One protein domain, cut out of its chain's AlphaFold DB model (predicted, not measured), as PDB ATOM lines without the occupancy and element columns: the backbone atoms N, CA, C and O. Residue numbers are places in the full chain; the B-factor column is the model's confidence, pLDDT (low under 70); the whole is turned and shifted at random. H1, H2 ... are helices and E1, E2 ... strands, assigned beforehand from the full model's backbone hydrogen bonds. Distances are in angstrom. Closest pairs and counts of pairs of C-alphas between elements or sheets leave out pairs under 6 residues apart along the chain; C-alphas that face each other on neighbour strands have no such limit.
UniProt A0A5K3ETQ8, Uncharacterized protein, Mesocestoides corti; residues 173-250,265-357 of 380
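Overview. This is residues 173 to 250 and 265 to 357 of the 380 residues of an uncharacterized protein of Mesocestoides corti (UniProt A0A5K3ETQ8). A small, three-stranded parallel sheet has H2 packed on one face and H6 on the other, making three layers, while H1 and H3 cross each other beyond the end where its strands begin. H5 packs on the side of H2 away from the sheet, with short H4 next to it, and at the opposite end from H3 the tip of a long loop, residues 310 to 315, sticks out. The printed part has 171 residues, mostly helix by class, in the order H1 E1 H2 H3 H4 H5 E2 E3 H6; the sheet runs E1 E2 E3. It is compact, with a radius of gyration of the C-alphas of 17.6 A, yet elongated, spanning 60 by 38 by 32 A.

Arrangement. H1, residues 173 to 190, touches H3, residues 225 to 242, about perpendicular at 72 degrees, only just beyond steep; their closest C-alphas, of Ser 180 and Asn 236, are 6.1 A apart. E1, residues 198 to 203, is parallel to E2, residues 295 to 301, with N 201 and O 297 at 2.8 A, within hydrogen-bond range. E2, the inner strand, is parallel to E3, residues 340 to 342, with N 342 and O 300 at 2.9 A. H1 only grazes this sheet, with residues 175 to 182. H2, residues 206 to 222, lies over E1 and E2 at a height over the sheet of 8.9 A and runs along the strands, at 9 degrees to E2 on the local plane. With its residues 215 to 222 alone H2 touches H5, residues 276 to 285; their closest C-alphas, of Ser 222 and Leu 283, are 6.9 A apart. H4, residues 265 to 270, touches H5, the closest C-alphas being those of Ser 269 and Met 276, 4.5 A. H6, residues 345 to 355, is on the opposite face from H2 at a height of 8.6 A, slantwise to the strands; it touches no helix. In H1, H3, H4, H5 and H6 every O i to N i+4 pair is within hydrogen-bond range; in H2, 11 of 13 are.

Along the chain. H1 begins at C-alpha 173 (93.923, 135.534, 131.035) and is 25.0 A long. H2 measures 22.2 A, H3 25.2 A and E2 19.5 A. H6 ends at C-alpha 355 (118.133, 130.448, 117.992).

Size, cuts and confidence. The farthest C-alphas, of Thr 250 and Arg 314, are 60.5 A apart. Residues 251 to 264 are not printed, and C-alphas 250 and 265 are 30.3 A apart across this cut. The link E2 to E3, 38 residues, is long. The model's pLDDT is under 70 in 47 residues, among them 265 to 281 and 308 to 323.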
ATOM      1  N   LEU A 173      93.803 134.553 129.972       82.38
ATOM      2  CA  LEU A 173      93.923 135.534 131.035       82.38
ATOM      3  C   LEU A 173      95.214 135.367 131.844       82.38
ATOM      4  O   LEU A 173      95.889 136.351 132.138       82.38
ATOM      5  N   ALA A 174      95.606 134.127 132.146       87.56
ATOM      6  CA  ALA A 174      96.838 133.850 132.880       87.56
ATOM      7  C   ALA A 174      98.078 134.313 132.098       87.56
ATOM      8  O   ALA A 174      98.987 134.921 132.671       87.56
ATOM      9  N   TYR A 175      98.088 134.088 130.783       89.50
ATOM     10  CA  TYR A 175      99.174 134.511 129.900       89.50
ATOM     11  C   TYR A 175      99.220 136.029 129.720       89.50
ATOM     12  O   TYR A 175     100.308 136.598 129.667       89.50
ATOM     13  N   MET A 176      98.070 136.705 129.720       86.88
ATOM     14  CA  MET A 176      98.010 138.167 129.681       86.88
ATOM     15  C   MET A 176      98.642 138.807 130.925       86.88
ATOM     16  O   MET A 176      99.468 139.716 130.801       86.88
ATOM     17  N   PHE A 177      98.332 138.295 132.123       86.31
ATOM     18  CA  PHE A 177      99.006 138.720 133.358       86.31
ATOM     19  C   PHE A 177     100.507 138.423 133.331       86.31
ATOM     20  O   PHE A 177     101.306 139.258 133.761       86.31
ATOM     21  N   ALA A 178     100.904 137.250 132.830       90.38
ATOM     22  CA  ALA A 178     102.313 136.888 132.716       90.38
ATOM     23  C   ALA A 178     103.063 137.835 131.765       90.38
ATOM     24  O   ALA A 178     104.112 138.358 132.135       90.38
ATOM     25  N   LEU A 179     102.508 138.125 130.586       90.44
ATOM     26  CA  LEU A 179     103.109 139.026 129.602       90.44
ATOM     27  C   LEU A 179     103.237 140.462 130.135       90.44
ATOM     28  O   LEU A 179     104.284 141.085 129.967       90.44
ATOM     29  N   SER A 180     102.213 140.977 130.822       88.12
ATOM     30  CA  SER A 180     102.262 142.290 131.486       88.12
ATOM     31  C   SER A 180     103.390 142.368 132.528       88.12
ATOM     32  O   SER A 180     104.192 143.311 132.528       88.12
ATOM     33  N   GLN A 181     103.525 141.336 133.367       89.31
ATOM     34  CA  GLN A 181     104.610 141.258 134.346       89.31
ATOM     35  C   GLN A 181     105.985 141.152 133.686       89.31
ATOM     36  O   GLN A 181     106.910 141.845 134.105       89.31
ATOM     37  N   LEU A 182     106.126 140.329 132.645       91.88
ATOM     38  CA  LEU A 182     107.381 140.181 131.908       91.88
ATOM     39  C   LEU A 182     107.805 141.494 131.240       91.88
ATOM     40  O   LEU A 182     108.971 141.867 131.344       91.88
ATOM     41  N   ASN A 183     106.874 142.237 130.634       90.50
ATOM     42  CA  ASN A 183     107.155 143.567 130.083       90.50
ATOM     43  C   ASN A 183     107.578 144.563 131.173       90.50
ATOM     44  O   ASN A 183     108.528 145.321 130.978       90.50
ATOM     45  N   SER A 184     106.928 144.528 132.339       88.25
ATOM     46  CA  SER A 184     107.293 145.382 133.478       88.25
ATOM     47  C   SER A 184     108.705 145.065 133.990       88.25
ATOM     48  O   SER A 184     109.511 145.970 134.208       88.25
ATOM     49  N   ILE A 185     109.045 143.776 134.114       90.50
ATOM     50  CA  ILE A 185     110.387 143.313 134.495       90.50
ATOM     51  C   ILE A 185     111.420 143.716 133.435       90.50
ATOM     52  O   ILE A 185     112.480 144.227 133.793       90.50
ATOM     53  N   ALA A 186     111.121 143.531 132.147       91.25
ATOM     54  CA  ALA A 186     112.004 143.908 131.045       91.25
ATOM     55  C   ALA A 186     112.302 145.413 131.050       91.25
ATOM     56  O   ALA A 186     113.457 145.824 130.925       91.25
ATOM     57  N   SER A 187     111.273 146.237 131.251       89.75
ATOM     58  CA  SER A 187     111.430 147.687 131.314       89.75
ATOM     59  C   SER A 187     112.257 148.113 132.525       89.75
ATOM     60  O   SER A 187     113.254 148.821 132.377       89.75
ATOM     61  N   LYS A 188     111.904 147.619 133.717       88.12
ATOM     62  CA  LYS A 188     112.551 148.024 134.966       88.12
ATOM     63  C   LYS A 188     113.983 147.503 135.110       88.12
ATOM     64  O   LYS A 188     114.866 148.262 135.498       88.12
ATOM     65  N   ASN A 189     114.208 146.215 134.856       91.75
ATOM     66  CA  ASN A 189     115.479 145.558 135.177       91.75
ATOM     67  C   ASN A 189     116.466 145.571 134.003       91.75
ATOM     68  O   ASN A 189     117.667 145.468 134.231       91.75
ATOM     69  N   PHE A 190     115.973 145.691 132.767       90.94
ATOM     70  CA  PHE A 190     116.793 145.603 131.555       90.94
ATOM     71  C   PHE A 190     116.689 146.848 130.658       90.94
ATOM     72  O   PHE A 190     117.290 146.879 129.587       90.94
ATOM     73  N   GLY A 191     115.941 147.881 131.070       90.31
ATOM     74  CA  GLY A 191     115.822 149.140 130.327       90.31
ATOM     75  C   GLY A 191     115.032 149.024 129.021       90.31
ATOM     76  O   GLY A 191     115.198 149.856 128.127       90.31
ATOM     77  N   ALA A 192     114.187 147.998 128.873       89.06
ATOM     78  CA  ALA A 192     113.383 147.829 127.669       89.06
ATOM     79  C   ALA A 192     112.376 148.984 127.508       89.06
ATOM     80  O   ALA A 192     111.550 149.252 128.383       89.06
ATOM     81  N   THR A 193     112.427 149.654 126.357       87.38
ATOM     82  CA  THR A 193     111.506 150.746 125.981       87.38
ATOM     83  C   THR A 193     110.378 150.285 125.063       87.38
ATOM     84  O   THR A 193     109.467 151.051 124.761       87.38
ATOM     85  N   LYS A 194     110.443 149.036 124.596       87.88
ATOM     86  CA  LYS A 194     109.457 148.408 123.717       87.88
ATOM     87  C   LYS A 194     108.975 147.095 124.336       87.88
ATOM     88  O   LYS A 194     109.758 146.466 125.052       87.88
ATOM     89  N   PRO A 195     107.737 146.662 124.037       87.00
ATOM     90  CA  PRO A 195     107.252 145.348 124.438       87.00
ATOM     91  C   PRO A 195     108.157 144.215 123.942       87.00
ATOM     92  O   PRO A 195     108.831 144.340 122.912       87.00
ATOM     93  N   LEU A 196     108.148 143.099 124.672       90.94
ATOM     94  CA  LEU A 196     108.847 141.877 124.287       90.94
ATOM     95  C   LEU A 196     108.375 141.395 122.911       90.94
ATOM     96  O   LEU A 196     107.181 141.352 122.634       90.94
ATOM     97  N   LYS A 197     109.329 141.014 122.055       90.94
ATOM     98  CA  LYS A 197     109.041 140.489 120.710       90.94
ATOM     99  C   LYS A 197     108.654 139.014 120.729       90.94
ATOM    100  O   LYS A 197     107.852 138.577 119.911       90.94
ATOM    101  N   ARG A 198     109.267 138.244 121.628       92.19
ATOM    102  CA  ARG A 198     109.107 136.793 121.739       92.19
ATOM    103  C   ARG A 198     109.094 136.384 123.201       92.19
ATOM    104  O   ARG A 198     109.893 136.892 123.989       92.19
ATOM    105  N   VAL A 199     108.204 135.461 123.546       95.06
ATOM    106  CA  VAL A 199     108.136 134.819 124.860       95.06
ATOM    107  C   VAL A 199     108.151 133.309 124.661       95.06
ATOM    108  O   VAL A 199     107.295 132.761 123.972       95.06
ATOM    109  N   TYR A 200     109.119 132.641 125.282       94.94
ATOM    110  CA  TYR A 200     109.230 131.186 125.265       94.94
ATOM    111  C   TYR A 200     108.533 130.596 126.491       94.94
ATOM    112  O   TYR A 200     108.899 130.892 127.630       94.94
ATOM    113  N   CYS A 201     107.515 129.773 126.259       96.25
ATOM    114  CA  CYS A 201     106.733 129.112 127.298       96.25
ATOM    115  C   CYS A 201     107.227 127.675 127.459       96.25
ATOM    116  O   CYS A 201     106.832 126.795 126.697       96.25
ATOM    117  N   ILE A 202     108.107 127.458 128.434       95.56
ATOM    118  CA  ILE A 202     108.665 126.141 128.757       95.56
ATOM    119  C   ILE A 202     107.745 125.459 129.776       95.56
ATOM    120  O   ILE A 202     107.539 126.003 130.862       95.56
ATOM    121  N   GLY A 203     107.211 124.287 129.439       93.62
ATOM    122  CA  GLY A 203     106.329 123.518 130.320       93.62
ATOM    123  C   GLY A 203     106.310 122.033 129.983       93.62
ATOM    124  O   GLY A 203     106.842 121.611 128.960       93.62
ATOM    125  N   ASP A 204     105.742 121.228 130.866       90.81
ATOM    126  CA  ASP A 204     105.788 119.763 130.830       90.81
ATOM    127  C   ASP A 204     104.427 119.121 130.540       90.81
ATOM    128  O   ASP A 204     104.349 117.909 130.321       90.81
ATOM    129  N   ASN A 205     103.353 119.915 130.522       90.69
ATOM    130  CA  ASN A 205     101.997 119.435 130.293       90.69
ATOM    131  C   ASN A 205     101.433 119.946 128.948       90.69
ATOM    132  O   ASN A 205     101.090 121.128 128.833       90.69
ATOM    133  N   PRO A 206     101.270 119.080 127.926       89.19
ATOM    134  CA  PRO A 206     100.761 119.494 126.620       89.19
ATOM    135  C   PRO A 206      99.355 120.113 126.658       89.19
ATOM    136  O   PRO A 206      99.115 121.122 125.997       89.19
ATOM    137  N   ALA A 207      98.440 119.570 127.467       87.44
ATOM    138  CA  ALA A 207      97.059 120.052 127.576       87.44
ATOM    139  C   ALA A 207      96.908 121.376 128.349       87.44
ATOM    140  O   ALA A 207      95.826 121.964 128.352       87.44
ATOM    141  N   VAL A 208      97.972 121.855 129.003       90.69
ATOM    142  CA  VAL A 208      97.928 123.032 129.886       90.69
ATOM    143  C   VAL A 208      98.954 124.087 129.468       90.69
ATOM    144  O   VAL A 208      98.587 125.222 129.154       90.69
ATOM    145  N   ASP A 209     100.236 123.728 129.433       93.75
ATOM    146  CA  ASP A 209     101.333 124.647 129.117       93.75
ATOM    147  C   ASP A 209     101.401 124.943 127.626       93.75
ATOM    148  O   ASP A 209     101.300 126.094 127.201       93.75
ATOM    149  N   VAL A 210     101.534 123.887 126.825       92.94
ATOM    150  CA  VAL A 210     101.662 124.004 125.371       92.94
ATOM    151  C   VAL A 210     100.368 124.553 124.786       92.94
ATOM    152  O   VAL A 210     100.388 125.575 124.097       92.94
ATOM    153  N   TYR A 211      99.243 123.931 125.146       92.75
ATOM    154  CA  TYR A 211      97.914 124.372 124.745       92.75
ATOM    155  C   TYR A 211      97.651 125.831 125.124       92.75
ATOM    156  O   TYR A 211      97.239 126.613 124.269       92.75
ATOM    157  N   GLY A 212      97.932 126.233 126.367       92.88
ATOM    158  CA  GLY A 212      97.699 127.607 126.812       92.88
ATOM    159  C   GLY A 212      98.561 128.633 126.073       92.88
ATOM    160  O   GLY A 212      98.047 129.664 125.636       92.88
ATOM    161  N   ALA A 213      99.848 128.340 125.876       94.50
ATOM    162  CA  ALA A 213     100.758 129.222 125.149       94.50
ATOM    163  C   ALA A 213     100.330 129.383 123.683       94.50
ATOM    164  O   ALA A 213     100.276 130.503 123.167       94.50
ATOM    165  N   ASN A 214      99.965 128.280 123.030       93.19
ATOM    166  CA  ASN A 214      99.508 128.274 121.644       93.19
ATOM    167  C   ASN A 214      98.152 128.982 121.485       93.19
ATOM    168  O   ASN A 214      97.980 129.777 120.556       93.19
ATOM    169  N   LEU A 215      97.210 128.744 122.404       91.06
ATOM    170  CA  LEU A 215      95.913 129.418 122.425       91.06
ATOM    171  C   LEU A 215      96.092 130.929 122.596       91.06
ATOM    172  O   LEU A 215      95.515 131.704 121.834       91.06
ATOM    173  N   TYR A 216      96.927 131.364 123.541       90.62
ATOM    174  CA  TYR A 216      97.170 132.791 123.748       90.62
ATOM    175  C   TYR A 216      97.904 133.441 122.569       90.62
ATOM    176  O   TYR A 216      97.541 134.547 122.165       90.62
ATOM    177  N   ASN A 217      98.881 132.756 121.960       91.38
ATOM    178  CA  ASN A 217      99.533 133.228 120.734       91.38
ATOM    179  C   ASN A 217      98.507 133.481 119.616       91.38
ATOM    180  O   ASN A 217      98.559 134.499 118.928       91.38
ATOM    181  N   MET A 218      97.536 132.578 119.472       86.88
ATOM    182  CA  MET A 218      96.439 132.732 118.521       86.88
ATOM    183  C   MET A 218      95.514 133.899 118.894       86.88
ATOM    184  O   MET A 218      95.135 134.675 118.019       86.88
ATOM    185  N   CYS A 219      95.196 134.081 120.180       83.69
ATOM    186  CA  CYS A 219      94.440 135.244 120.650       83.69
ATOM    187  C   CYS A 219      95.139 136.560 120.282       83.69
ATOM    188  O   CYS A 219      94.486 137.458 119.750       83.69
ATOM    189  N   LEU A 220      96.458 136.670 120.488       83.88
ATOM    190  CA  LEU A 220      97.224 137.864 120.102       83.88
ATOM    191  C   LEU A 220      97.092 138.171 118.605       83.88
ATOM    192  O   LEU A 220      96.990 139.333 118.223       83.88
ATOM    193  N   GLN A 221      97.073 137.140 117.760       83.62
ATOM    194  CA  GLN A 221      96.974 137.287 116.307       83.62
ATOM    195  C   GLN A 221      95.571 137.667 115.826       83.62
ATOM    196  O   GLN A 221      95.430 138.171 114.710       83.62
ATOM    197  N   SER A 222      94.538 137.427 116.627       77.62
ATOM    198  CA  SER A 222      93.141 137.603 116.216       77.62
ATOM    199  C   SER A 222      92.449 138.808 116.866       77.62
ATOM    200  O   SER A 222      91.467 139.310 116.321       77.62
ATOM    201  N   ILE A 223      92.945 139.306 118.004       73.44
ATOM    202  CA  ILE A 223      92.370 140.462 118.712       73.44
ATOM    203  C   ILE A 223      92.827 141.788 118.057       73.44
ATOM    204  O   ILE A 223      93.951 141.911 117.564       73.44
ATOM    205  N   SER A 224      91.943 142.796 118.020       71.44
ATOM    206  CA  SER A 224      92.272 144.147 117.530       71.44
ATOM    207  C   SER A 224      93.140 144.922 118.529       71.44
ATOM    208  O   SER A 224      93.015 144.728 119.737       71.44
ATOM    209  N   ASP A 225      93.984 145.842 118.044       71.12
ATOM    210  CA  ASP A 225      94.921 146.583 118.914       71.12
ATOM    211  C   ASP A 225      94.199 147.384 119.997       71.12
ATOM    212  O   ASP A 225      94.603 147.355 121.151       71.12
ATOM    213  N   GLU A 226      93.082 148.028 119.655       70.56
ATOM    214  CA  GLU A 226      92.268 148.800 120.600       70.56
ATOM    215  C   GLU A 226      91.749 147.941 121.768       70.56
ATOM    216  O   GLU A 226      91.776 148.354 122.930       70.56
ATOM    217  N   LYS A 227      91.328 146.703 121.479       67.62
ATOM    218  CA  LYS A 227      90.835 145.761 122.496       67.62
ATOM    219  C   LYS A 227      91.971 145.227 123.356       67.62
ATOM    220  O   LYS A 227      91.819 145.124 124.574       67.62
ATOM    221  N   LEU A 228      93.100 144.904 122.726       71.69
ATOM    222  CA  LEU A 228      94.292 144.454 123.432       71.69
ATOM    223  C   LEU A 228      94.825 145.553 124.361       71.69
ATOM    224  O   LEU A 228      95.192 145.244 125.491       71.69
ATOM    225  N   GLU A 229      94.797 146.815 123.934       73.44
ATOM    226  CA  GLU A 229      95.232 147.966 124.731       73.44
ATOM    227  C   GLU A 229      94.326 148.196 125.950       73.44
ATOM    228  O   GLU A 229      94.814 148.372 127.068       73.44
ATOM    229  N   SER A 230      93.002 148.109 125.769       71.12
ATOM    230  CA  SER A 230      92.031 148.232 126.868       71.12
ATOM    231  C   SER A 230      92.249 147.164 127.948       71.12
ATOM    232  O   SER A 230      92.328 147.490 129.137       71.12
ATOM    233  N   LEU A 231      92.404 145.898 127.547       70.19
ATOM    234  CA  LEU A 231      92.664 144.794 128.475       70.19
ATOM    235  C   LEU A 231      94.050 144.904 129.120       70.19
ATOM    236  O   LEU A 231      94.188 144.714 130.330       70.19
ATOM    237  N   SER A 232      95.066 145.261 128.333       74.94
ATOM    238  CA  SER A 232      96.435 145.444 128.823       74.94
ATOM    239  C   SER A 232      96.507 146.560 129.858       74.94
ATOM    240  O   SER A 232      97.163 146.387 130.880       74.94
ATOM    241  N   THR A 233      95.782 147.664 129.664       78.94
ATOM    242  CA  THR A 233      95.714 148.771 130.632       78.94
ATOM    243  C   THR A 233      95.174 148.302 131.983       78.94
ATOM    244  O   THR A 233      95.785 148.572 133.020       78.94
ATOM    245  N   ARG A 234      94.070 147.542 131.986       75.81
ATOM    246  CA  ARG A 234      93.478 146.998 133.218       75.81
ATOM    247  C   ARG A 234      94.411 146.004 133.905       75.81
ATOM    248  O   ARG A 234      94.624 146.097 135.110       75.81
ATOM    249  N   VAL A 235      95.002 145.080 133.152       79.38
ATOM    250  CA  VAL A 235      95.954 144.105 133.705       79.38
ATOM    251  C   VAL A 235      97.195 144.799 134.259       79.38
ATOM    252  O   VAL A 235      97.626 144.459 135.356       79.38
ATOM    253  N   ASN A 236      97.732 145.807 133.570       80.81
ATOM    254  CA  ASN A 236      98.867 146.596 134.051       80.81
ATOM    255  C   ASN A 236      98.540 147.315 135.370       80.81
ATOM    256  O   ASN A 236      99.378 147.337 136.271       80.81
ATOM    257  N   PHE A 237      97.324 147.856 135.514       80.38
ATOM    258  CA  PHE A 237      96.853 148.416 136.784       80.38
ATOM    259  C   PHE A 237      96.861 147.359 137.901       80.38
ATOM    260  O   PHE A 237      97.476 147.573 138.943       80.38
ATOM    261  N   LEU A 238      96.286 146.179 137.658       78.94
ATOM    262  CA  LEU A 238      96.229 145.102 138.654       78.94
ATOM    263  C   LEU A 238      97.613 144.540 139.015       78.94
ATOM    264  O   LEU A 238      97.889 144.253 140.181       78.94
ATOM    265  N   VAL A 239      98.507 144.412 138.031       78.88
ATOM    266  CA  VAL A 239      99.907 144.017 138.247       78.88
ATOM    267  C   VAL A 239     100.630 145.054 139.102       78.88
ATOM    268  O   VAL A 239     101.418 144.685 139.976       78.88
ATOM    269  N   LYS A 240     100.349 146.345 138.898       79.56
ATOM    270  CA  LYS A 240     100.909 147.417 139.725       79.56
ATOM    271  C   LYS A 240     100.427 147.328 141.168       79.56
ATOM    272  O   LYS A 240     101.237 147.510 142.070       79.56
ATOM    273  N   GLU A 241      99.149 147.043 141.397       76.75
ATOM    274  CA  GLU A 241      98.631 146.871 142.756       76.75
ATOM    275  C   GLU A 241      99.250 145.662 143.473       76.75
ATOM    276  O   GLU A 241      99.551 145.740 144.662       76.75
ATOM    277  N   GLU A 242      99.462 144.546 142.769       74.56
ATOM    278  CA  GLU A 242     100.102 143.356 143.349       74.56
ATOM    279  C   GLU A 242     101.602 143.581 143.598       74.56
ATOM    280  O   GLU A 242     102.159 143.128 144.603       74.56
ATOM    281  N   ARG A 243     102.279 144.261 142.667       77.62
ATOM    282  CA  ARG A 243     103.729 144.470 142.676       77.62
ATOM    283  C   ARG A 243     104.058 145.938 142.389       77.62
ATOM    284  O   ARG A 243     104.602 146.243 141.323       77.62
ATOM    285  N   PRO A 244     103.850 146.846 143.361       72.88
ATOM    286  CA  PRO A 244     104.069 148.285 143.171       72.88
ATOM    287  C   PRO A 244     105.520 148.621 142.822       72.88
ATOM    288  O   PRO A 244     105.795 149.631 142.187       72.88
ATOM    289  N   ALA A 245     106.461 147.741 143.175       74.69
ATOM    290  CA  ALA A 245     107.855 147.885 142.801       74.69
ATOM    291  C   ALA A 245     108.110 147.709 141.292       74.69
ATOM    292  O   ALA A 245     109.154 148.164 140.835       74.69
ATOM    293  N   LEU A 246     107.255 147.024 140.521       67.31
ATOM    294  CA  LEU A 246     107.532 146.685 139.116       67.31
ATOM    295  C   LEU A 246     107.137 147.773 138.112       67.31
ATOM    296  O   LEU A 246     107.722 147.816 137.034       67.31
ATOM    297  N   ILE A 247     106.182 148.644 138.447       61.78
ATOM    298  CA  ILE A 247     105.663 149.670 137.534       61.78
ATOM    299  C   ILE A 247     105.899 151.051 138.163       61.78
ATOM    300  O   ILE A 247     105.481 151.258 139.304       61.78
ATOM    301  N   PRO A 248     106.543 152.007 137.457       54.56
ATOM    302  CA  PRO A 248     106.785 153.354 137.972       54.56
ATOM    303  C   PRO A 248     105.514 154.022 138.507       54.56
ATOM    304  O   PRO A 248     104.394 153.732 138.078       54.56
ATOM    305  N   SER A 249     105.683 154.943 139.453       51.12
ATOM    306  CA  SER A 249     104.640 155.687 140.168       51.12
ATOM    307  C   SER A 249     103.880 156.705 139.298       51.12
ATOM    308  O   SER A 249     103.596 157.813 139.736       51.12
ATOM    309  N   THR A 250     103.503 156.348 138.071       50.41
ATOM    310  CA  THR A 250     102.448 157.048 137.329       50.41
ATOM    311  C   THR A 250     101.104 156.733 137.983       50.41
ATOM    312  O   THR A 250     100.815 155.552 138.183       50.41
ATOM    313  N   ARG A 265      81.503 141.415 123.539       53.25
ATOM    314  CA  ARG A 265      81.507 139.937 123.638       53.25
ATOM    315  C   ARG A 265      82.805 139.374 124.236       53.25
ATOM    316  O   ARG A 265      82.746 138.495 125.077       53.25
ATOM    317  N   TRP A 266      83.968 139.895 123.840       50.19
ATOM    318  CA  TRP A 266      85.282 139.429 124.313       50.19
ATOM    319  C   TRP A 266      85.611 139.806 125.757       50.19
ATOM    320  O   TRP A 266      86.255 139.016 126.445       50.19
ATOM    321  N   LYS A 267      85.173 140.984 126.214       55.03
ATOM    322  CA  LYS A 267      85.349 141.426 127.604       55.03
ATOM    323  C   LYS A 267      84.490 140.571 128.527       55.03
ATOM    324  O   LYS A 267      85.030 139.933 129.424       55.03
ATOM    325  N   ARG A 268      83.206 140.405 128.176       57.91
ATOM    326  CA  ARG A 268      82.301 139.472 128.868       57.91
ATOM    327  C   ARG A 268      82.807 138.043 128.838       57.91
ATOM    328  O   ARG A 268      82.607 137.342 129.810       57.91
ATOM    329  N   SER A 269      83.444 137.598 127.756       52.03
ATOM    330  CA  SER A 269      84.037 136.264 127.710       52.03
ATOM    331  C   SER A 269      85.199 136.158 128.691       52.03
ATOM    332  O   SER A 269      85.139 135.323 129.577       52.03
ATOM    333  N   ILE A 270      86.207 137.036 128.654       50.41
ATOM    334  CA  ILE A 270      87.330 136.968 129.614       50.41
ATOM    335  C   ILE A 270      86.843 137.052 131.076       50.41
ATOM    336  O   ILE A 270      87.409 136.395 131.951       50.41
ATOM    337  N   GLU A 271      85.768 137.799 131.325       52.84
ATOM    338  CA  GLU A 271      85.124 137.968 132.633       52.84
ATOM    339  C   GLU A 271      84.024 136.932 132.937       52.84
ATOM    340  O   GLU A 271      83.484 136.912 134.036       52.84
ATOM    341  N   SER A 272      83.659 136.053 132.005       55.28
ATOM    342  CA  SER A 272      82.632 135.027 132.208       55.28
ATOM    343  C   SER A 272      82.994 133.761 131.448       55.28
ATOM    344  O   SER A 272      82.797 133.621 130.234       55.28
ATOM    345  N   SER A 273      83.469 132.777 132.205       58.06
ATOM    346  CA  SER A 273      83.838 131.462 131.694       58.06
ATOM    347  C   SER A 273      82.648 130.659 131.136       58.06
ATOM    348  O   SER A 273      82.879 129.622 130.521       58.06
ATOM    349  N   ALA A 274      81.403 131.143 131.239       59.31
ATOM    350  CA  ALA A 274      80.252 130.578 130.524       59.31
ATOM    351  C   ALA A 274      80.221 130.966 129.028       59.31
ATOM    352  O   ALA A 274      79.780 130.177 128.195       59.31
ATOM    353  N   LEU A 275      80.720 132.157 128.669       60.50
ATOM    354  CA  LEU A 275      80.780 132.656 127.281       60.50
ATOM    355  C   LEU A 275      82.162 132.460 126.633       60.50
ATOM    356  O   LEU A 275      82.279 132.472 125.399       60.50
ATOM    357  N   MET A 276      83.199 132.221 127.450       64.69
ATOM    358  CA  MET A 276      84.545 131.857 126.984       64.69
ATOM    359  C   MET A 276      84.570 130.721 125.967       64.69
ATOM    360  O   MET A 276      85.211 130.914 124.935       64.69
ATOM    361  N   PRO A 277      83.907 129.569 126.186       64.62
ATOM    362  CA  PRO A 277      84.084 128.416 125.315       64.62
ATOM    363  C   PRO A 277      83.647 128.736 123.885       64.62
ATOM    364  O   PRO A 277      84.384 128.469 122.943       64.62
ATOM    365  N   GLN A 278      82.497 129.402 123.714       65.94
ATOM    366  CA  GLN A 278      81.986 129.797 122.397       65.94
ATOM    367  C   GLN A 278      82.899 130.813 121.705       65.94
ATOM    368  O   GLN A 278      83.228 130.652 120.532       65.94
ATOM    369  N   SER A 279      83.352 131.834 122.434       67.00
ATOM    370  CA  SER A 279      84.214 132.876 121.859       67.00
ATOM    371  C   SER A 279      85.591 132.324 121.487       67.00
ATOM    372  O   SER A 279      86.117 132.620 120.414       67.00
ATOM    373  N   LEU A 280      86.175 131.481 122.344       68.50
ATOM    374  CA  LEU A 280      87.430 130.796 122.051       68.50
ATOM    375  C   LEU A 280      87.272 129.819 120.882       68.50
ATOM    376  O   LEU A 280      88.152 129.792 120.028       68.50
ATOM    377  N   CYS A 281      86.161 129.079 120.785       69.19
ATOM    378  CA  CYS A 281      85.841 128.277 119.601       69.19
ATOM    379  C   CYS A 281      85.864 129.144 118.333       69.19
ATOM    380  O   CYS A 281      86.568 128.809 117.382       69.19
ATOM    381  N   GLU A 282      85.164 130.283 118.324       72.12
ATOM    382  CA  GLU A 282      85.154 131.202 117.178       72.12
ATOM    383  C   GLU A 282      86.573 131.664 116.793       72.12
ATOM    384  O   GLU A 282      86.916 131.617 115.611       72.12
ATOM    385  N   LEU A 283      87.429 132.041 117.756       71.75
ATOM    386  CA  LEU A 283      88.830 132.400 117.456       71.75
ATOM    387  C   LEU A 283      89.621 131.237 116.891       71.75
ATOM    388  O   LEU A 283      90.382 131.420 115.944       71.75
ATOM    389  N   VAL A 284      89.469 130.058 117.493       68.12
ATOM    390  CA  VAL A 284      90.254 128.882 117.132       68.12
ATOM    391  C   VAL A 284      89.981 128.449 115.695       68.12
ATOM    392  O   VAL A 284      90.874 127.892 115.057       68.12
ATOM    393  N   PHE A 285      88.810 128.761 115.141       70.00
ATOM    394  CA  PHE A 285      88.473 128.472 113.744       70.00
ATOM    395  C   PHE A 285      88.657 129.659 112.780       70.00
ATOM    396  O   PHE A 285      88.566 129.473 111.563       70.00
ATOM    397  N   GLN A 286      88.985 130.859 113.266       69.00
ATOM    398  CA  GLN A 286      89.323 132.000 112.412       69.00
ATOM    399  C   GLN A 286      90.756 131.887 111.863       69.00
ATOM    400  O   GLN A 286      91.716 131.618 112.584       69.00
ATOM    401  N   LYS A 287      90.933 132.125 110.555       57.44
ATOM    402  CA  LYS A 287      92.267 132.240 109.938       57.44
ATOM    403  C   LYS A 287      92.836 133.635 110.201       57.44
ATOM    404  O   LYS A 287      92.406 134.589 109.556       57.44
ATOM    405  N   SER A 288      93.824 133.752 111.087       58.56
ATOM    406  CA  SER A 288      94.557 135.013 111.260       58.56
ATOM    407  C   SER A 288      95.630 135.213 110.181       58.56
ATOM    408  O   SER A 288      96.309 134.274 109.767       58.56
ATOM    409  N   LYS A 289      95.770 136.461 109.720       55.28
ATOM    410  CA  LYS A 289      96.835 136.948 108.821       55.28
ATOM    411  C   LYS A 289      97.622 138.116 109.437       55.28
ATOM    412  O   LYS A 289      98.308 138.838 108.714       55.28
ATOM    413  N   ARG A 290      97.476 138.364 110.743       65.44
ATOM    414  CA  ARG A 290      98.002 139.570 111.394       65.44
ATOM    415  C   ARG A 290      99.389 139.327 111.984       65.44
ATOM    416  O   ARG A 290      99.598 138.354 112.699       65.44
ATOM    417  N   ILE A 291     100.323 140.235 111.706       63.91
ATOM    418  CA  ILE A 291     101.631 140.267 112.367       63.91
ATOM    419  C   ILE A 291     101.442 140.956 113.718       63.91
ATOM    420  O   ILE A 291     100.998 142.103 113.768       63.91
ATOM    421  N   THR A 292     101.748 140.252 114.803       68.56
ATOM    422  CA  THR A 292     101.641 140.765 116.172       68.56
ATOM    423  C   THR A 292     102.971 141.342 116.654       68.56
ATOM    424  O   THR A 292     104.031 140.912 116.195       68.56
ATOM    425  N   PRO A 293     102.953 142.297 117.600       73.25
ATOM    426  CA  PRO A 293     104.180 142.854 118.172       73.25
ATOM    427  C   PRO A 293     104.939 141.851 119.059       73.25
ATOM    428  O   PRO A 293     106.147 141.994 119.229       73.25
ATOM    429  N   CYS A 294     104.241 140.843 119.596       87.19
ATOM    430  CA  CYS A 294     104.790 139.763 120.411       87.19
ATOM    431  C   CYS A 294     104.289 138.406 119.900       87.19
ATOM    432  O   CYS A 294     103.109 138.280 119.553       87.19
ATOM    433  N   THR A 295     105.147 137.386 119.908       91.00
ATOM    434  CA  THR A 295     104.770 135.981 119.688       91.00
ATOM    435  C   THR A 295     105.060 135.136 120.924       91.00
ATOM    436  O   THR A 295     106.024 135.392 121.649       91.00
ATOM    437  N   LEU A 296     104.228 134.123 121.168       93.56
ATOM    438  CA  LEU A 296     104.497 133.085 122.162       93.56
ATOM    439  C   LEU A 296     104.917 131.797 121.457       93.56
ATOM    440  O   LEU A 296     104.298 131.384 120.476       93.56
ATOM    441  N   GLU A 297     105.964 131.161 121.973       93.12
ATOM    442  CA  GLU A 297     106.506 129.913 121.444       93.12
ATOM    443  C   GLU A 297     106.543 128.858 122.548       93.12
ATOM    444  O   GLU A 297     107.242 129.011 123.550       93.12
ATOM    445  N   SER A 298     105.761 127.793 122.378       94.81
ATOM    446  CA  SER A 298     105.673 126.688 123.332       94.81
ATOM    447  C   SER A 298     106.855 125.729 123.195       94.81
ATOM    448  O   SER A 298     107.217 125.314 122.090       94.81
ATOM    449  N   ILE A 299     107.441 125.347 124.330       93.69
ATOM    450  CA  ILE A 299     108.485 124.328 124.421       93.69
ATOM    451  C   ILE A 299     108.040 123.273 125.428       93.69
ATOM    452  O   ILE A 299     107.834 123.589 126.601       93.69
ATOM    453  N   LEU A 300     107.905 122.029 124.971       92.31
ATOM    454  CA  LEU A 300     107.601 120.891 125.834       92.31
ATOM    455  C   LEU A 300     108.894 120.311 126.412       92.31
ATOM    456  O   LEU A 300     109.802 119.983 125.648       92.31
ATOM    457  N   VAL A 301     108.961 120.139 127.731       90.56
ATOM    458  CA  VAL A 301     110.041 119.394 128.398       90.56
ATOM    459  C   VAL A 301     109.589 117.997 128.819       90.56
ATOM    460  O   VAL A 301     108.440 117.806 129.210       90.56
ATOM    461  N   LEU A 302     110.498 117.020 128.763       86.88
ATOM    462  CA  LEU A 302     110.198 115.596 128.994       86.88
ATOM    463  C   LEU A 302     110.452 115.122 130.439       86.88
ATOM    464  O   LEU A 302     110.412 113.923 130.721       86.88
ATOM    465  N   THR A 303     110.749 116.045 131.358       85.94
ATOM    466  CA  THR A 303     111.088 115.764 132.767       85.94
ATOM    467  C   THR A 303     109.909 115.866 133.739       85.94
ATOM    468  O   THR A 303     110.136 115.881 134.948       85.94
ATOM    469  N   GLY A 304     108.670 115.983 133.257       85.44
ATOM    470  CA  GLY A 304     107.520 116.309 134.105       85.44
ATOM    471  C   GLY A 304     106.310 115.403 133.895       85.44
ATOM    472  O   GLY A 304     106.427 114.183 134.017       85.44
ATOM    473  N   VAL A 305     105.139 116.003 133.661       82.62
ATOM    474  CA  VAL A 305     103.858 115.320 133.430       82.62
ATOM    475  C   VAL A 305     103.952 114.454 132.183       82.62
ATOM    476  O   VAL A 305     103.619 113.269 132.227       82.62
ATOM    477  N   TYR A 306     104.443 115.029 131.086       81.62
ATOM    478  CA  TYR A 306     104.819 114.260 129.916       81.62
ATOM    479  C   TYR A 306     106.218 113.669 130.111       81.62
ATOM    480  O   TYR A 306     107.187 114.390 130.347       81.62
ATOM    481  N   GLN A 307     106.317 112.344 129.992       74.62
ATOM    482  CA  GLN A 307     107.573 111.601 130.073       74.62
ATOM    483  C   GLN A 307     107.714 110.687 128.863       74.62
ATOM    484  O   GLN A 307     106.797 109.940 128.514       74.62
ATOM    485  N   GLU A 308     108.888 110.700 128.240       66.00
ATOM    486  CA  GLU A 308     109.195 109.784 127.147       66.00
ATOM    487  C   GLU A 308     109.637 108.421 127.712       66.00
ATOM    488  O   GLU A 308     110.739 108.253 128.244       66.00
ATOM    489  N   HIS A 309     108.779 107.403 127.602       58.19
ATOM    490  CA  HIS A 309     109.134 106.047 128.022       58.19
ATOM    491  C   HIS A 309     110.074 105.379 127.004       58.19
ATOM    492  O   HIS A 309     109.646 104.708 126.066       58.19
ATOM    493  N   ARG A 310     111.387 105.473 127.251       43.62
ATOM    494  CA  ARG A 310     112.474 104.884 126.432       43.62
ATOM    495  C   ARG A 310     112.451 103.352 126.227       43.62
ATOM    496  O   ARG A 310     113.380 102.829 125.620       43.62
ATOM    497  N   LYS A 311     111.475 102.586 126.740       40.97
ATOM    498  CA  LYS A 311     111.606 101.112 126.869       40.97
ATOM    499  C   LYS A 311     110.569 100.226 126.179       40.97
ATOM    500  O   LYS A 311     110.670  99.011 126.318       40.97
ATOM    501  N   SER A 312     109.630 100.740 125.389       38.31
ATOM    502  CA  SER A 312     108.780  99.833 124.605       38.31
ATOM    503  C   SER A 312     108.274 100.466 123.321       38.31
ATOM    504  O   SER A 312     107.370 101.294 123.332       38.31
ATOM    505  N   HIS A 313     108.770  99.969 122.188       42.34
ATOM    506  CA  HIS A 313     108.168 100.195 120.872       42.34
ATOM    507  C   HIS A 313     106.694  99.739 120.782       42.34
ATOM    508  O   HIS A 313     106.059  99.994 119.767       42.34
ATOM    509  N   ARG A 314     106.140  99.075 121.816       38.00
ATOM    510  CA  ARG A 314     104.740  98.617 121.880       38.00
ATOM    511  C   ARG A 314     103.868  99.357 122.905       38.00
ATOM    512  O   ARG A 314     102.660  99.186 122.880       38.00
ATOM    513  N   LEU A 315     104.454 100.161 123.794       40.66
ATOM    514  CA  LEU A 315     103.741 100.989 124.776       40.66
ATOM    515  C   LEU A 315     104.298 102.414 124.689       40.66
ATOM    516  O   LEU A 315     104.885 102.930 125.634       40.66
ATOM    517  N   ARG A 316     104.137 103.042 123.521       46.75
ATOM    518  CA  ARG A 316     104.429 104.473 123.302       46.75
ATOM    519  C   ARG A 316     103.325 105.383 123.860       46.75
ATOM    520  O   ARG A 316     103.157 106.510 123.415       46.75
ATOM    521  N   HIS A 317     102.538 104.888 124.806       50.06
ATOM    522  CA  HIS A 317     101.471 105.650 125.427       50.06
ATOM    523  C   HIS A 317     102.002 106.205 126.745       50.06
ATOM    524  O   HIS A 317     102.427 105.448 127.616       50.06
ATOM    525  N   SER A 318     101.988 107.533 126.879       53.81
ATOM    526  CA  SER A 318     101.981 108.170 128.197       53.81
ATOM    527  C   SER A 318     100.936 107.461 129.069       53.81
ATOM    528  O   SER A 318      99.870 107.094 128.568       53.81
ATOM    529  N   LEU A 319     101.227 107.262 130.360       55.88
ATOM    530  CA  LEU A 319     100.284 106.654 131.315       55.88
ATOM    531  C   LEU A 319      98.918 107.368 131.332       55.88
ATOM    532  O   LEU A 319      97.913 106.774 131.715       55.88
ATOM    533  N   TYR A 320      98.895 108.626 130.894       61.88
ATOM    534  CA  TYR A 320      97.719 109.479 130.790       61.88
ATOM    535  C   TYR A 320      97.574 110.006 129.364       61.88
ATOM    536  O   TYR A 320      98.580 110.251 128.694       61.88
ATOM    537  N   ASN A 321      96.339 110.233 128.908       68.44
ATOM    538  CA  ASN A 321      96.097 110.931 127.646       68.44
ATOM    539  C   ASN A 321      96.618 112.380 127.772       68.44
ATOM    540  O   ASN A 321      96.024 113.166 128.512       68.44
ATOM    541  N   PRO A 322      97.711 112.749 127.078       59.25
ATOM    542  CA  PRO A 322      98.408 114.012 127.320       59.25
ATOM    543  C   PRO A 322      97.661 115.239 126.774       59.25
ATOM    544  O   PRO A 322      98.076 116.363 127.039       59.25
ATOM    545  N   CYS A 323      96.572 115.036 126.019       65.50
ATOM    546  CA  CYS A 323      95.818 116.087 125.330       65.50
ATOM    547  C   CYS A 323      94.393 116.277 125.882       65.50
ATOM    548  O   CYS A 323      93.548 116.856 125.197       65.50
ATOM    549  N   GLN A 324      94.101 115.796 127.096       77.12
ATOM    550  CA  GLN A 324      92.819 116.061 127.761       77.12
ATOM    551  C   GLN A 324      92.768 117.494 128.295       77.12
ATOM    552  O   GLN A 324      93.118 117.775 129.438       77.12
ATOM    553  N   VAL A 325      92.334 118.405 127.429       80.00
ATOM    554  CA  VAL A 325      92.039 119.795 127.781       80.00
ATOM    555  C   VAL A 325      90.691 119.857 128.503       80.00
ATOM    556  O   VAL A 325      89.756 119.141 128.142       80.00
ATOM    557  N   HIS A 326      90.581 120.724 129.510       85.69
ATOM    558  CA  HIS A 326      89.335 120.935 130.245       85.69
ATOM    559  C   HIS A 326      88.173 121.327 129.298       85.69
ATOM    560  O   HIS A 326      88.380 122.189 128.438       85.69
ATOM    561  N   PRO A 327      86.944 120.786 129.465       83.44
ATOM    562  CA  PRO A 327      85.822 120.995 128.532       83.44
ATOM    563  C   PRO A 327      85.404 122.455 128.295       83.44
ATOM    564  O   PRO A 327      84.771 122.770 127.290       83.44
ATOM    565  N   CYS A 328      85.763 123.366 129.203       82.31
ATOM    566  CA  CYS A 328      85.551 124.809 129.035       82.31
ATOM    567  C   CYS A 328      86.436 125.460 127.955       82.31
ATOM    568  O   CYS A 328      86.241 126.635 127.646       82.31
ATOM    569  N   PHE A 329      87.405 124.742 127.383       84.06
ATOM    570  CA  PHE A 329      88.262 125.256 126.317       84.06
ATOM    571  C   PHE A 329      88.048 124.487 125.004       84.06
ATOM    572  O   PHE A 329      87.771 123.287 125.019       84.06
ATOM    573  N   PRO A 330      88.187 125.153 123.842       81.94
ATOM    574  CA  PRO A 330      88.007 124.514 122.544       81.94
ATOM    575  C   PRO A 330      89.067 123.444 122.288       81.94
ATOM    576  O   PRO A 330      90.270 123.713 122.331       81.94
ATOM    577  N   TYR A 331      88.639 122.242 121.921       79.00
ATOM    578  CA  TYR A 331      89.577 121.213 121.495       79.00
ATOM    579  C   TYR A 331      90.038 121.451 120.051       79.00
ATOM    580  O   TYR A 331      89.240 121.448 119.112       79.00
ATOM    581  N   ARG A 332      91.350 121.615 119.867       80.62
ATOM    582  CA  ARG A 332      92.024 121.582 118.565       80.62
ATOM    583  C   ARG A 332      93.389 120.932 118.759       80.62
ATOM    584  O   ARG A 332      94.214 121.476 119.485       80.62
ATOM    585  N   SER A 333      93.628 119.794 118.107       76.81
ATOM    586  CA  SER A 333      94.843 118.984 118.305       76.81
ATOM    587  C   SER A 333      96.133 119.787 118.125       76.81
ATOM    588  O   SER A 333      97.034 119.688 118.950       76.81
ATOM    589  N   THR A 334      96.162 120.683 117.133       84.75
ATOM    590  CA  THR A 334      97.319 121.546 116.844       84.75
ATOM    591  C   THR A 334      97.659 122.520 117.973       84.75
ATOM    592  O   THR A 334      98.740 123.092 117.975       84.75
ATOM    593  N   LEU A 335      96.745 122.772 118.919       89.00
ATOM    594  CA  LEU A 335      97.056 123.591 120.092       89.00
ATOM    595  C   LEU A 335      97.899 122.815 121.108       89.00
ATOM    596  O   LEU A 335      98.700 123.435 121.791       89.00
ATOM    597  N   CYS A 336      97.800 121.489 121.174       88.56
ATOM    598  CA  CYS A 336      98.641 120.668 122.051       88.56
ATOM    599  C   CYS A 336     100.018 120.347 121.441       88.56
ATOM    600  O   CYS A 336     100.850 119.731 122.104       88.56
ATOM    601  N   GLU A 337     100.268 120.740 120.188       88.06
ATOM    602  CA  GLU A 337     101.543 120.526 119.502       88.06
ATOM    603  C   GLU A 337     102.551 121.614 119.901       88.06
ATOM    604  O   GLU A 337     102.328 122.799 119.628       88.06
ATOM    605  N   PRO A 338     103.662 121.260 120.570       90.12
ATOM    606  CA  PRO A 338     104.659 122.238 120.953       90.12
ATOM    607  C   PRO A 338     105.467 122.663 119.738       90.12
ATOM    608  O   PRO A 338     105.710 121.873 118.821       90.12
ATOM    609  N   ARG A 339     105.953 123.904 119.758       89.75
ATOM    610  CA  ARG A 339     106.861 124.370 118.709       89.75
ATOM    611  C   ARG A 339     108.208 123.650 118.770       89.75
ATOM    612  O   ARG A 339     108.781 123.340 117.727       89.75
ATOM    613  N   TYR A 340     108.689 123.375 119.981       88.00
ATOM    614  CA  TYR A 340     109.938 122.659 120.227       88.00
ATOM    615  C   TYR A 340     109.779 121.647 121.363       88.00
ATOM    616  O   TYR A 340     108.963 121.838 122.264       88.00
ATOM    617  N   VAL A 341     110.583 120.585 121.339       86.81
ATOM    618  CA  VAL A 341     110.661 119.600 122.426       86.81
ATOM    619  C   VAL A 341     112.090 119.545 122.936       86.81
ATOM    620  O   VAL A 341     113.017 119.437 122.142       86.81
ATOM    621  N   ALA A 342     112.268 119.604 124.249       86.88
ATOM    622  CA  ALA A 342     113.563 119.469 124.903       86.88
ATOM    623  C   ALA A 342     113.497 118.371 125.966       86.88
ATOM    624  O   ALA A 342     112.452 118.144 126.574       86.88
ATOM    625  N   ARG A 343     114.611 117.694 126.239       85.12
ATOM    626  CA  ARG A 343     114.682 116.684 127.302       85.12
ATOM    627  C   ARG A 343     114.365 117.302 128.649       85.12
ATOM    628  O   ARG A 343     113.571 116.743 129.393       85.12
ATOM    629  N   ASP A 344     114.945 118.462 128.927       87.88
ATOM    630  CA  ASP A 344     114.787 119.190 130.178       87.88
ATOM    631  C   ASP A 344     114.821 120.713 129.961       87.88
ATOM    632  O   ASP A 344     114.997 121.222 128.849       87.88
ATOM    633  N   VAL A 345     114.644 121.462 131.052       91.81
ATOM    634  CA  VAL A 345     114.654 122.933 131.034       91.81
ATOM    635  C   VAL A 345     116.020 123.494 130.620       91.81
ATOM    636  O   VAL A 345     116.077 124.527 129.955       91.81
ATOM    637  N   ALA A 346     117.128 122.840 130.982       90.69
ATOM    638  CA  ALA A 346     118.465 123.334 130.660       90.69
ATOM    639  C   ALA A 346     118.743 123.247 129.152       90.69
ATOM    640  O   ALA A 346     119.308 124.177 128.574       90.69
ATOM    641  N   GLU A 347     118.314 122.166 128.505       87.75
ATOM    642  CA  GLU A 347     118.366 122.018 127.052       87.75
ATOM    643  C   GLU A 347     117.456 123.024 126.340       87.75
ATOM    644  O   GLU A 347     117.908 123.680 125.398       87.75
ATOM    645  N   ALA A 348     116.232 123.234 126.837       90.88
ATOM    646  CA  ALA A 348     115.328 124.251 126.296       90.88
ATOM    647  C   ALA A 348     115.970 125.651 126.304       90.88
ATOM    648  O   ALA A 348     115.941 126.358 125.297       90.88
ATOM    649  N   VAL A 349     116.605 126.043 127.415       92.19
ATOM    650  CA  VAL A 349     117.277 127.349 127.537       92.19
ATOM    651  C   VAL A 349     118.482 127.458 126.602       92.19
ATOM    652  O   VAL A 349     118.633 128.478 125.929       92.19
ATOM    653  N   LYS A 350     119.325 126.419 126.512       88.69
ATOM    654  CA  LYS A 350     120.462 126.401 125.571       88.69
ATOM    655  C   LYS A 350     119.999 126.595 124.130       88.69
ATOM    656  O   LYS A 350     120.605 127.366 123.390       88.69
ATOM    657  N   TYR A 351     118.908 125.936 123.754       85.12
ATOM    658  CA  TYR A 351     118.329 126.070 122.425       85.12
ATOM    659  C   TYR A 351     117.786 127.473 122.160       85.12
ATOM    660  O   TYR A 351     118.085 128.036 121.110       85.12
ATOM    661  N   ILE A 352     117.072 128.072 123.119       90.75
ATOM    662  CA  ILE A 352     116.614 129.466 123.013       90.75
ATOM    663  C   ILE A 352     117.801 130.405 122.756       90.75
ATOM    664  O   ILE A 352     117.755 131.219 121.838       90.75
ATOM    665  N   LEU A 353     118.890 130.269 123.516       90.00
ATOM    666  CA  LEU A 353     120.087 131.094 123.321       90.00
ATOM    667  C   LEU A 353     120.717 130.881 121.938       90.00
ATOM    668  O   LEU A 353     121.175 131.843 121.325       90.00
ATOM    669  N   HIS A 354     120.711 129.649 121.429       85.19
ATOM    670  CA  HIS A 354     121.202 129.337 120.089       85.19
ATOM    671  C   HIS A 354     120.357 129.998 118.986       85.19
ATOM    672  O   HIS A 354     120.910 130.692 118.134       85.19
ATOM    673  N   ILE A 355     119.024 129.860 119.017       86.56
ATOM    674  CA  ILE A 355     118.133 130.448 117.992       86.56
ATOM    675  C   ILE A 355     118.041 131.981 118.069       86.56
ATOM    676  O   ILE A 355     117.680 132.630 117.087       86.56
ATOM    677  N   GLU A 356     118.366 132.566 119.222       89.06
ATOM    678  CA  GLU A 356     118.512 134.014 119.414       89.06
ATOM    679  C   GLU A 356     119.912 134.527 119.014       89.06
ATOM    680  O   GLU A 356     120.150 135.733 119.049       89.06
ATOM    681  N   GLY A 357     120.836 133.644 118.609       86.06
ATOM    682  CA  GLY A 357     122.187 134.012 118.167       86.06
ATOM    683  C   GLY A 357     123.132 134.427 119.301       86.06
ATOM    684  O   GLY A 357     124.070 135.185 119.068       86.06
TER     685      GLY A 357